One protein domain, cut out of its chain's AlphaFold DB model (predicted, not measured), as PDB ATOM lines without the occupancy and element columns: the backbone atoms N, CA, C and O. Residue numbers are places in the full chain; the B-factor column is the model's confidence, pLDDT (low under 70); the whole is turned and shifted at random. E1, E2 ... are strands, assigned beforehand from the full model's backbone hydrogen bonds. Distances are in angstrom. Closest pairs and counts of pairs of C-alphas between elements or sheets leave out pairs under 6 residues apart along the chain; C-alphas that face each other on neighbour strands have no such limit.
ATOM      1  N   TYR A   4     203.472 269.605 170.604       86.06
ATOM      2  CA  TYR A   4     204.773 270.227 170.803       86.06
ATOM      3  C   TYR A   4     205.713 269.230 171.459       86.06
ATOM      4  O   TYR A   4     205.520 268.856 172.617       86.06
ATOM      5  N   ASP A   5     206.751 268.856 170.722       90.69
ATOM      6  CA  ASP A   5     207.816 267.999 171.217       90.69
ATOM      7  C   ASP A   5     208.993 268.860 171.673       90.69
ATOM      8  O   ASP A   5     209.404 269.813 171.005       90.69
ATOM      9  N   GLY A   6     209.546 268.535 172.833       89.25
ATOM     10  CA  GLY A   6     210.647 269.286 173.409       89.25
ATOM     11  C   GLY A   6     211.448 268.474 174.411       89.25
ATOM     12  O   GLY A   6     211.136 267.325 174.717       89.25
ATOM     13  N   ARG A   7     212.499 269.102 174.936       88.19
ATOM     14  CA  ARG A   7     213.334 268.536 175.996       88.19
ATOM     15  C   ARG A   7     213.222 269.386 177.243       88.19
ATOM     16  O   ARG A   7     213.367 270.606 177.192       88.19
ATOM     17  N   GLN A   8     213.003 268.726 178.367       84.88
ATOM     18  CA  GLN A   8     213.043 269.341 179.677       84.88
ATOM     19  C   GLN A   8     214.355 268.982 180.366       84.88
ATOM     20  O   GLN A   8     214.698 267.810 180.504       84.88
ATOM     21  N   TYR A   9     215.048 270.004 180.857       84.75
ATOM     22  CA  TYR A   9     216.230 269.856 181.696       84.75
ATOM     23  C   TYR A   9     215.866 270.202 183.139       84.75
ATOM     24  O   TYR A   9     215.197 271.206 183.395       84.75
ATOM     25  N   ARG A  10     216.279 269.375 184.100       81.25
ATOM     26  CA  ARG A  10     216.061 269.612 185.530       81.25
ATOM     27  C   ARG A  10     217.360 269.395 186.292       81.25
ATOM     28  O   ARG A  10     217.961 268.333 186.211       81.25
ATOM     29  N   LEU A  11     217.759 270.381 187.088       82.44
ATOM     30  CA  LEU A  11     218.856 270.212 188.037       82.44
ATOM     31  C   LEU A  11     218.382 269.359 189.218       82.44
ATOM     32  O   LEU A  11     217.356 269.643 189.842       82.44
ATOM     33  N   ARG A  12     219.126 268.297 189.511       75.31
ATOM     34  CA  ARG A  12     218.949 267.420 190.665       75.31
ATOM     35  C   ARG A  12     220.178 267.564 191.549       75.31
ATOM     36  O   ARG A  12     221.304 267.451 191.076       75.31
ATOM     37  N   ALA A  13     219.959 267.808 192.831       73.12
ATOM     38  CA  ALA A  13     221.020 267.709 193.818       73.12
ATOM     39  C   ALA A  13     220.970 266.309 194.439       73.12
ATOM     40  O   ALA A  13     219.880 265.787 194.694       73.12
ATOM     41  N   GLY A  14     222.133 265.694 194.641       67.19
ATOM     42  CA  GLY A  14     222.242 264.434 195.367       67.19
ATOM     43  C   GLY A  14     221.763 264.578 196.811       67.19
ATOM     44  O   GLY A  14     221.632 265.685 197.337       67.19
ATOM     45  N   SER A  15     221.501 263.451 197.472       71.62
ATOM     46  CA  SER A  15     221.121 263.470 198.883       71.62
ATOM     47  C   SER A  15     222.230 264.107 199.733       71.62
ATOM     48  O   SER A  15     223.406 263.788 199.533       71.62
ATOM     49  N   PRO A  16     221.886 264.988 200.690       68.69
ATOM     50  CA  PRO A  16     222.865 265.590 201.583       68.69
ATOM     51  C   PRO A  16     223.594 264.506 202.380       68.69
ATOM     52  O   PRO A  16     222.959 263.684 203.043       68.69
ATOM     53  N   MET A  17     224.926 264.517 202.338       68.25
ATOM     54  CA  MET A  17     225.739 263.572 203.099       68.25
ATOM     55  C   MET A  17     226.118 264.208 204.443       68.25
ATOM     56  O   MET A  17     226.498 265.389 204.476       68.25
ATOM     57  N   PRO A  18     225.986 263.484 205.570       71.00
ATOM     58  CA  PRO A  18     226.403 264.006 206.862       71.00
ATOM     59  C   PRO A  18     227.915 264.231 206.861       71.00
ATOM     60  O   PRO A  18     228.686 263.380 206.421       71.00
ATOM     61  N   HIS A  28     227.111 267.071 197.851       63.81
ATOM     62  CA  HIS A  28     228.375 266.667 197.229       63.81
ATOM     63  C   HIS A  28     228.299 266.566 195.697       63.81
ATOM     64  O   HIS A  28     229.326 266.567 195.025       63.81
ATOM     65  N   SER A  29     227.095 266.452 195.131       65.19
ATOM     66  CA  SER A  29     226.901 266.255 193.695       65.19
ATOM     67  C   SER A  29     225.646 266.965 193.194       65.19
ATOM     68  O   SER A  29     224.576 266.890 193.802       65.19
ATOM     69  N   PHE A  30     225.789 267.645 192.059       69.62
ATOM     70  CA  PHE A  30     224.685 268.129 191.240       69.62
ATOM     71  C   PHE A  30     224.734 267.378 189.915       69.62
ATOM     72  O   PHE A  30     225.809 267.141 189.368       69.62
ATOM     73  N   MET A  31     223.575 266.980 189.415       71.62
ATOM     74  CA  MET A  31     223.429 266.342 188.114       71.62
ATOM     75  C   MET A  31     222.282 267.016 187.375       71.62
ATOM     76  O   MET A  31     221.255 267.351 187.972       71.62
ATOM     77  N   ALA A  32     222.432 267.215 186.072       81.38
ATOM     78  CA  ALA A  32     221.305 267.594 185.236       81.38
ATOM     79  C   ALA A  32     220.593 266.313 184.795       81.38
ATOM     80  O   ALA A  32     221.240 265.382 184.332       81.38
ATOM     81  N   SER A  33     219.271 266.240 184.920       82.62
ATOM     82  CA  SER A  33     218.482 265.241 184.205       82.62
ATOM     83  C   SER A  33     217.843 265.870 182.972       82.62
ATOM     84  O   SER A  33     217.362 267.003 183.014       82.62
ATOM     85  N   GLN A  34     217.874 265.142 181.862       86.56
ATOM     86  CA  GLN A  34     217.144 265.451 180.641       86.56
ATOM     87  C   GLN A  34     215.987 264.469 180.511       86.56
ATOM     88  O   GLN A  34     216.146 263.276 180.761       86.56
ATOM     89  N   GLN A  35     214.832 264.984 180.113       89.50
ATOM     90  CA  GLN A  35     213.640 264.214 179.794       89.50
ATOM     91  C   GLN A  35     213.079 264.710 178.465       89.50
ATOM     92  O   GLN A  35     213.077 265.917 178.205       89.50
ATOM     93  N   ASP A  36     212.577 263.796 177.644       90.31
ATOM     94  CA  ASP A  36     211.780 264.171 176.483       90.31
ATOM     95  C   ASP A  36     210.358 264.478 176.963       90.31
ATOM     96  O   ASP A  36     209.829 263.806 177.853       90.31
ATOM     97  N   SER A  37     209.749 265.526 176.418       91.38
ATOM     98  CA  SER A  37     208.401 265.944 176.783       91.38
ATOM     99  C   SER A  37     207.556 266.210 175.556       91.38
ATOM    100  O   SER A  37     207.980 266.961 174.677       91.38
ATOM    101  N   VAL A  38     206.345 265.669 175.564       91.50
ATOM    102  CA  VAL A  38     205.323 265.912 174.549       91.50
ATOM    103  C   VAL A  38     204.186 266.676 175.209       91.50
ATOM    104  O   VAL A  38     203.735 266.313 176.297       91.50
ATOM    105  N   ILE A  39     203.761 267.772 174.586       90.38
ATOM    106  CA  ILE A  39     202.629 268.581 175.034       90.38
ATOM    107  C   ILE A  39     201.539 268.510 173.973       90.38
ATOM    108  O   ILE A  39     201.726 268.949 172.837       90.38
ATOM    109  N   GLU A  40     200.383 268.015 174.385       91.31
ATOM    110  CA  GLU A  40     199.178 267.914 173.575       91.31
ATOM    111  C   GLU A  40     198.204 269.007 174.014       91.31
ATOM    112  O   GLU A  40     197.795 269.101 175.178       91.31
ATOM    113  N   THR A  41     197.825 269.888 173.088       87.56
ATOM    114  CA  THR A  41     196.909 270.997 173.413       87.56
ATOM    115  C   THR A  41     195.446 270.579 173.443       87.56
ATOM    116  O   THR A  41     194.622 271.268 174.035       87.56
ATOM    117  N   CYS A  42     195.108 269.507 172.732       87.69
ATOM    118  CA  CYS A  42     193.763 268.967 172.641       87.69
ATOM    119  C   CYS A  42     193.885 267.529 172.153       87.69
ATOM    120  O   CYS A  42     194.270 267.330 171.002       87.69
ATOM    121  N   ASP A  43     193.570 266.574 173.017       86.31
ATOM    122  CA  ASP A  43     193.514 265.150 172.712       86.31
ATOM    123  C   ASP A  43     192.209 264.538 173.256       86.31
ATOM    124  O   ASP A  43     191.597 265.082 174.179       86.31
ATOM    125  N   ALA A  44     191.732 263.460 172.634       83.50
ATOM    126  CA  ALA A  44     190.618 262.643 173.126       83.50
ATOM    127  C   ALA A  44     191.085 261.435 173.944       83.50
ATOM    128  O   ALA A  44     190.279 260.860 174.675       83.50
ATOM    129  N   GLU A  45     192.352 261.039 173.831       85.50
ATOM    130  CA  GLU A  45     192.884 259.880 174.539       85.50
ATOM    131  C   GLU A  45     193.801 260.302 175.690       85.50
ATOM    132  O   GLU A  45     194.440 261.350 175.670       85.50
ATOM    133  N   ILE A  46     193.818 259.488 176.746       90.50
ATOM    134  CA  ILE A  46     194.734 259.642 177.876       90.50
ATOM    135  C   ILE A  46     195.538 258.359 178.029       90.50
ATOM    136  O   ILE A  46     195.007 257.255 177.871       90.50
ATOM    137  N   LEU A  47     196.814 258.506 178.382       90.56
ATOM    138  CA  LEU A  47     197.670 257.359 178.675       90.56
ATOM    139  C   LEU A  47     197.091 256.526 179.825       90.56
ATOM    140  O   LEU A  47     196.662 257.048 180.860       90.56
ATOM    141  N   ARG A  48     197.106 255.209 179.639       91.12
ATOM    142  CA  ARG A  48     196.627 254.224 180.605       91.12
ATOM    143  C   ARG A  48     197.744 253.877 181.580       91.12
ATOM    144  O   ARG A  48     198.923 254.082 181.317       91.12
ATOM    145  N   SER A  49     197.382 253.272 182.707       89.00
ATOM    146  CA  SER A  49     198.349 252.838 183.726       89.00
ATOM    147  C   SER A  49     199.444 251.912 183.177       89.00
ATOM    148  O   SER A  49     200.587 252.003 183.621       89.00
ATOM    149  N   GLY A  50     199.117 251.062 182.198       91.50
ATOM    150  CA  GLY A  50     200.070 250.157 181.544       91.50
ATOM    151  C   GLY A  50     201.142 250.863 180.708       91.50
ATOM    152  O   GLY A  50     202.203 250.291 180.480       91.50
ATOM    153  N   ASP A  51     200.913 252.116 180.311       91.50
ATOM    154  CA  ASP A  51     201.852 252.881 179.486       91.50
ATOM    155  C   ASP A  51     203.006 253.474 180.318       91.50
ATOM    156  O   ASP A  51     204.018 253.931 179.774       91.50
ATOM    157  N   PHE A  52     202.906 253.425 181.649       91.75
ATOM    158  CA  PHE A  52     203.915 253.967 182.552       91.75
ATOM    159  C   PHE A  52     205.014 252.962 182.899       91.75
ATOM    160  O   PHE A  52     204.812 251.749 183.031       91.75
ATOM    161  N   ARG A  53     206.213 253.506 183.107       87.69
ATOM    162  CA  ARG A  53     207.390 252.758 183.537       87.69
ATOM    163  C   ARG A  53     207.116 252.081 184.881       87.69
ATOM    164  O   ARG A  53     206.599 252.699 185.806       87.69
ATOM    165  N   GLY A  54     207.482 250.805 184.986       84.25
ATOM    166  CA  GLY A  54     207.164 249.953 186.139       84.25
ATOM    167  C   GLY A  54     205.903 249.100 185.960       84.25
ATOM    168  O   GLY A  54     205.741 248.141 186.704       84.25
ATOM    169  N   GLN A  55     205.071 249.389 184.950       87.69
ATOM    170  CA  GLN A  55     203.902 248.579 184.569       87.69
ATOM    171  C   GLN A  55     204.020 247.957 183.165       87.69
ATOM    172  O   GLN A  55     203.102 247.281 182.710       87.69
ATOM    173  N   GLY A  56     205.156 248.159 182.486       84.19
ATOM    174  CA  GLY A  56     205.445 247.609 181.155       84.19
ATOM    175  C   GLY A  56     205.597 248.653 180.045       84.19
ATOM    176  O   GLY A  56     206.063 248.302 178.966       84.19
ATOM    177  N   GLY A  57     205.265 249.920 180.305       90.38
ATOM    178  CA  GLY A  57     205.399 251.001 179.331       90.38
ATOM    179  C   GLY A  57     206.643 251.881 179.503       90.38
ATOM    180  O   GLY A  57     207.536 251.607 180.311       90.38
ATOM    181  N   ASN A  58     206.691 252.964 178.723       88.88
ATOM    182  CA  ASN A  58     207.874 253.819 178.554       88.88
ATOM    183  C   ASN A  58     207.725 255.231 179.145       88.88
ATOM    184  O   ASN A  58     208.713 255.967 179.230       88.88
ATOM    185  N   PHE A  59     206.523 255.624 179.566       89.75
ATOM    186  CA  PHE A  59     206.285 256.962 180.102       89.75
ATOM    187  C   PHE A  59     206.755 257.075 181.551       89.75
ATOM    188  O   PHE A  59     206.473 256.220 182.389       89.75
ATOM    189  N   THR A  60     207.484 258.145 181.861       88.69
ATOM    190  CA  THR A  60     207.950 258.432 183.226       88.69
ATOM    191  C   THR A  60     206.908 259.199 184.024       88.69
ATOM    192  O   THR A  60     206.753 258.963 185.219       88.69
ATOM    193  N   SER A  61     206.186 260.111 183.377       89.50
ATOM    194  CA  SER A  61     205.088 260.849 183.988       89.50
ATOM    195  C   SER A  61     204.155 261.401 182.919       89.50
ATOM    196  O   SER A  61     204.551 261.577 181.768       89.50
ATOM    197  N   ALA A  62     202.912 261.672 183.300       91.44
ATOM    198  CA  ALA A  62     201.980 262.418 182.477       91.44
ATOM    199  C   ALA A  62     201.032 263.208 183.376       91.44
ATOM    200  O   ALA A  62     200.733 262.800 184.500       91.44
ATOM    201  N   SER A  63     200.576 264.350 182.884       91.31
ATOM    202  CA  SER A  63     199.609 265.210 183.551       91.31
ATOM    203  C   SER A  63     198.592 265.672 182.526       91.31
ATOM    204  O   SER A  63     198.982 266.125 181.455       91.31
ATOM    205  N   TYR A  64     197.309 265.557 182.864       92.12
ATOM    206  CA  TYR A  64     196.201 265.931 181.994       92.12
ATOM    207  C   TYR A  64     195.269 266.894 182.714       92.12
ATOM    208  O   TYR A  64     194.958 266.723 183.893       92.12
ATOM    209  N   GLN A  65     194.784 267.876 181.971       91.38
ATOM    210  CA  GLN A  65     193.751 268.806 182.377       91.38
ATOM    211  C   GLN A  65     192.585 268.699 181.397       91.38
ATOM    212  O   GLN A  65     192.762 268.812 180.185       91.38
ATOM    213  N   ARG A  66     191.374 268.487 181.921       90.12
ATOM    214  CA  ARG A  66     190.158 268.462 181.102       90.12
ATOM    215  C   ARG A  66     189.881 269.856 180.543       90.12
ATOM    216  O   ARG A  66     189.904 270.837 181.288       90.12
ATOM    217  N   LEU A  67     189.605 269.936 179.245       89.62
ATOM    218  CA  LEU A  67     189.228 271.182 178.588       89.62
ATOM    219  C   LEU A  67     187.742 271.488 178.844       89.62
ATOM    220  O   LEU A  67     186.933 270.560 178.900       89.62
ATOM    221  N   PRO A  68     187.353 272.769 178.990       88.12
ATOM    222  CA  PRO A  68     185.964 273.178 179.193       88.12
ATOM    223  C   PRO A  68     185.191 273.147 177.862       88.12
ATOM    224  O   PRO A  68     184.712 274.167 177.374       88.12
ATOM    225  N   LEU A  69     185.123 271.971 177.247       84.38
ATOM    226  CA  LEU A  69     184.420 271.701 175.998       84.38
ATOM    227  C   LEU A  69     183.282 270.710 176.256       84.38
ATOM    228  O   LEU A  69     183.271 269.995 177.257       84.38
ATOM    229  N   THR A  70     182.317 270.670 175.341       79.69
ATOM    230  CA  THR A  70     181.188 269.729 175.387       79.69
ATOM    231  C   THR A  70     181.634 268.277 175.191       79.69
ATOM    232  O   THR A  70     180.985 267.364 175.688       79.69
ATOM    233  N   GLU A  71     182.742 268.067 174.478       82.81
ATOM    234  CA  GLU A  71     183.365 266.760 174.257       82.81
ATOM    235  C   GLU A  71     184.398 266.432 175.347       82.81
ATOM    236  O   GLU A  71     185.008 267.326 175.940       82.81
ATOM    237  N   GLU A  72     184.648 265.140 175.582       85.06
ATOM    238  CA  GLU A  72     185.739 264.682 176.451       85.06
ATOM    239  C   GLU A  72     187.091 264.909 175.769       85.06
ATOM    240  O   GLU A  72     187.611 264.061 175.049       85.06
ATOM    241  N   ARG A  73     187.635 266.113 175.967       90.75
ATOM    242  CA  ARG A  73     188.949 266.523 175.473       90.75
ATOM    243  C   ARG A  73     189.851 266.955 176.618       90.75
ATOM    244  O   ARG A  73     189.400 267.557 177.598       90.75
ATOM    245  N   TYR A  74     191.139 266.706 176.449       91.00
ATOM    246  CA  TYR A  74     192.172 266.979 177.435       91.00
ATOM    247  C   TYR A  74     193.308 267.775 176.803       91.00
ATOM    248  O   TYR A  74     193.596 267.641 175.618       91.00
ATOM    249  N   SER A  75     193.964 268.607 177.601       91.75
ATOM    250  CA  SER A  75     195.315 269.069 177.308       91.75
ATOM    251  C   SER A  75     196.253 268.393 178.288       91.75
ATOM    252  O   SER A  75     195.950 268.301 179.479       91.75
ATOM    253  N   GLY A  76     197.365 267.880 177.783       90.94
ATOM    254  CA  GLY A  76     198.262 267.060 178.567       90.94
ATOM    255  C   GLY A  76     199.718 267.336 178.278       90.94
ATOM    256  O   GLY A  76     200.095 267.878 177.241       90.94
ATOM    257  N   LYS A  77     200.545 266.941 179.234       92.12
ATOM    258  CA  LYS A  77     201.982 266.826 179.064       92.12
ATOM    259  C   LYS A  77     202.394 265.433 179.485       92.12
ATOM    260  O   LYS A  77     202.157 265.054 180.632       92.12
ATOM    261  N   SER A  78     203.063 264.713 178.599       92.62
ATOM    262  CA  SER A  78     203.701 263.437 178.896       92.62
ATOM    263  C   SER A  78     205.220 263.588 178.843       92.62
ATOM    264  O   SER A  78     205.763 264.471 178.173       92.62
ATOM    265  N   THR A  79     205.923 262.771 179.619       91.38
ATOM    266  CA  THR A  79     207.386 262.737 179.644       91.38
ATOM    267  C   THR A  79     207.895 261.314 179.503       91.38
ATOM    268  O   THR A  79     207.320 260.374 180.060       91.38
ATOM    269  N   THR A  80     209.014 261.162 178.808       90.00
ATOM    270  CA  THR A  80     209.710 259.889 178.597       90.00
ATOM    271  C   THR A  80     211.218 260.068 178.809       90.00
ATOM    272  O   THR A  80     211.701 261.183 179.020       90.00
ATOM    273  N   ASN A  81     211.961 258.955 178.801       78.25
ATOM    274  CA  ASN A  81     213.428 258.929 178.715       78.25
ATOM    275  C   ASN A  81     214.165 259.861 179.696       78.25
ATOM    276  O   ASN A  81     214.870 260.777 179.279       78.25
ATOM    277  N   GLU A  82     214.049 259.623 181.009       76.88
ATOM    278  CA  GLU A  82     214.901 260.338 181.971       76.88
ATOM    279  C   GLU A  82     216.344 259.821 181.900       76.88
ATOM    280  O   GLU A  82     216.620 258.669 182.246       76.88
ATOM    281  N   LEU A  83     217.249 260.689 181.454       77.75
ATOM    282  CA  LEU A  83     218.688 260.460 181.378       77.75
ATOM    283  C   LEU A  83     219.411 261.458 182.282       77.75
ATOM    284  O   LEU A  83     219.118 262.653 182.249       77.75
ATOM    285  N   TYR A  84     220.374 260.984 183.069       74.81
ATOM    286  CA  TYR A  84     221.278 261.860 183.813       74.81
ATOM    287  C   TYR A  84     222.431 262.280 182.901       74.81
ATOM    288  O   TYR A  84     223.103 261.441 182.307       74.81
ATOM    289  N   ILE A  85     222.629 263.586 182.775       73.75
ATOM    290  CA  ILE A  85     223.738 264.200 182.059       73.75
ATOM    291  C   ILE A  85     224.807 264.529 183.095       73.75
ATOM    292  O   ILE A  85     224.598 265.363 183.981       73.75
ATOM    293  N   GLU A  86     225.953 263.868 182.977       63.50
ATOM    294  CA  GLU A  86     227.157 264.255 183.702       63.50
ATOM    295  C   GLU A  86     227.768 265.502 183.057       63.50
ATOM    296  O   GLU A  86     227.858 265.618 181.830       63.50
TER     297      GLU A  86
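What this domain is: This is residues 4 to 18 and 28 to 86 of the 92 residues of an uncharacterized protein of Deltaproteobacteria bacterium (UniProt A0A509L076). This is a single long, twisted ribbon of four antiparallel strands, with the link of residues 44 to 58 swinging out from it as a wide loop. The printed part has 74 residues, no named helix and strands E1, E2, E3, E4 along the chain; the sheet's order is E1 E2 E4 E3, class all strand. It is loose, a rod of 55 by 24 by 23 A, with a radius of gyration of the C-alphas of 15.6 A.

Where its parts are: Find C-alpha 30 at (224.685, 268.129, 191.240); from there E2 runs 36.4 A to residue 43. E4, residues 74 to 85, spans 32.0 A, bends by 50 degrees at residue 81 and ends at (223.738, 264.200, 182.059). E1, residues 4 to 13, spans 28.3 A, and E3, residues 59 to 66, 19.8 A.

How they stand to each other: Look between inner strands E2 and E4 for N 38 and O 78, 2.9 A. Edge strand E1 pairs with E2 at N 8 and O 35, 2.8 A. Edge strand E3 forms a hairpin with E4, where N 63 and O 77 are 2.8 A apart. E1 and E3 are apart.

The domain as a whole: The C-alphas of Pro 18 and Thr 70, the two farthest apart, are 55.4 A apart. Residues 19 to 27 are not printed; C-alphas 18 and 28 are 10.2 A apart across this cut. The E2 to E3 link is long. Look for pLDDT under 70 at residues 14, 16 to 17, 28 to 30 and 86.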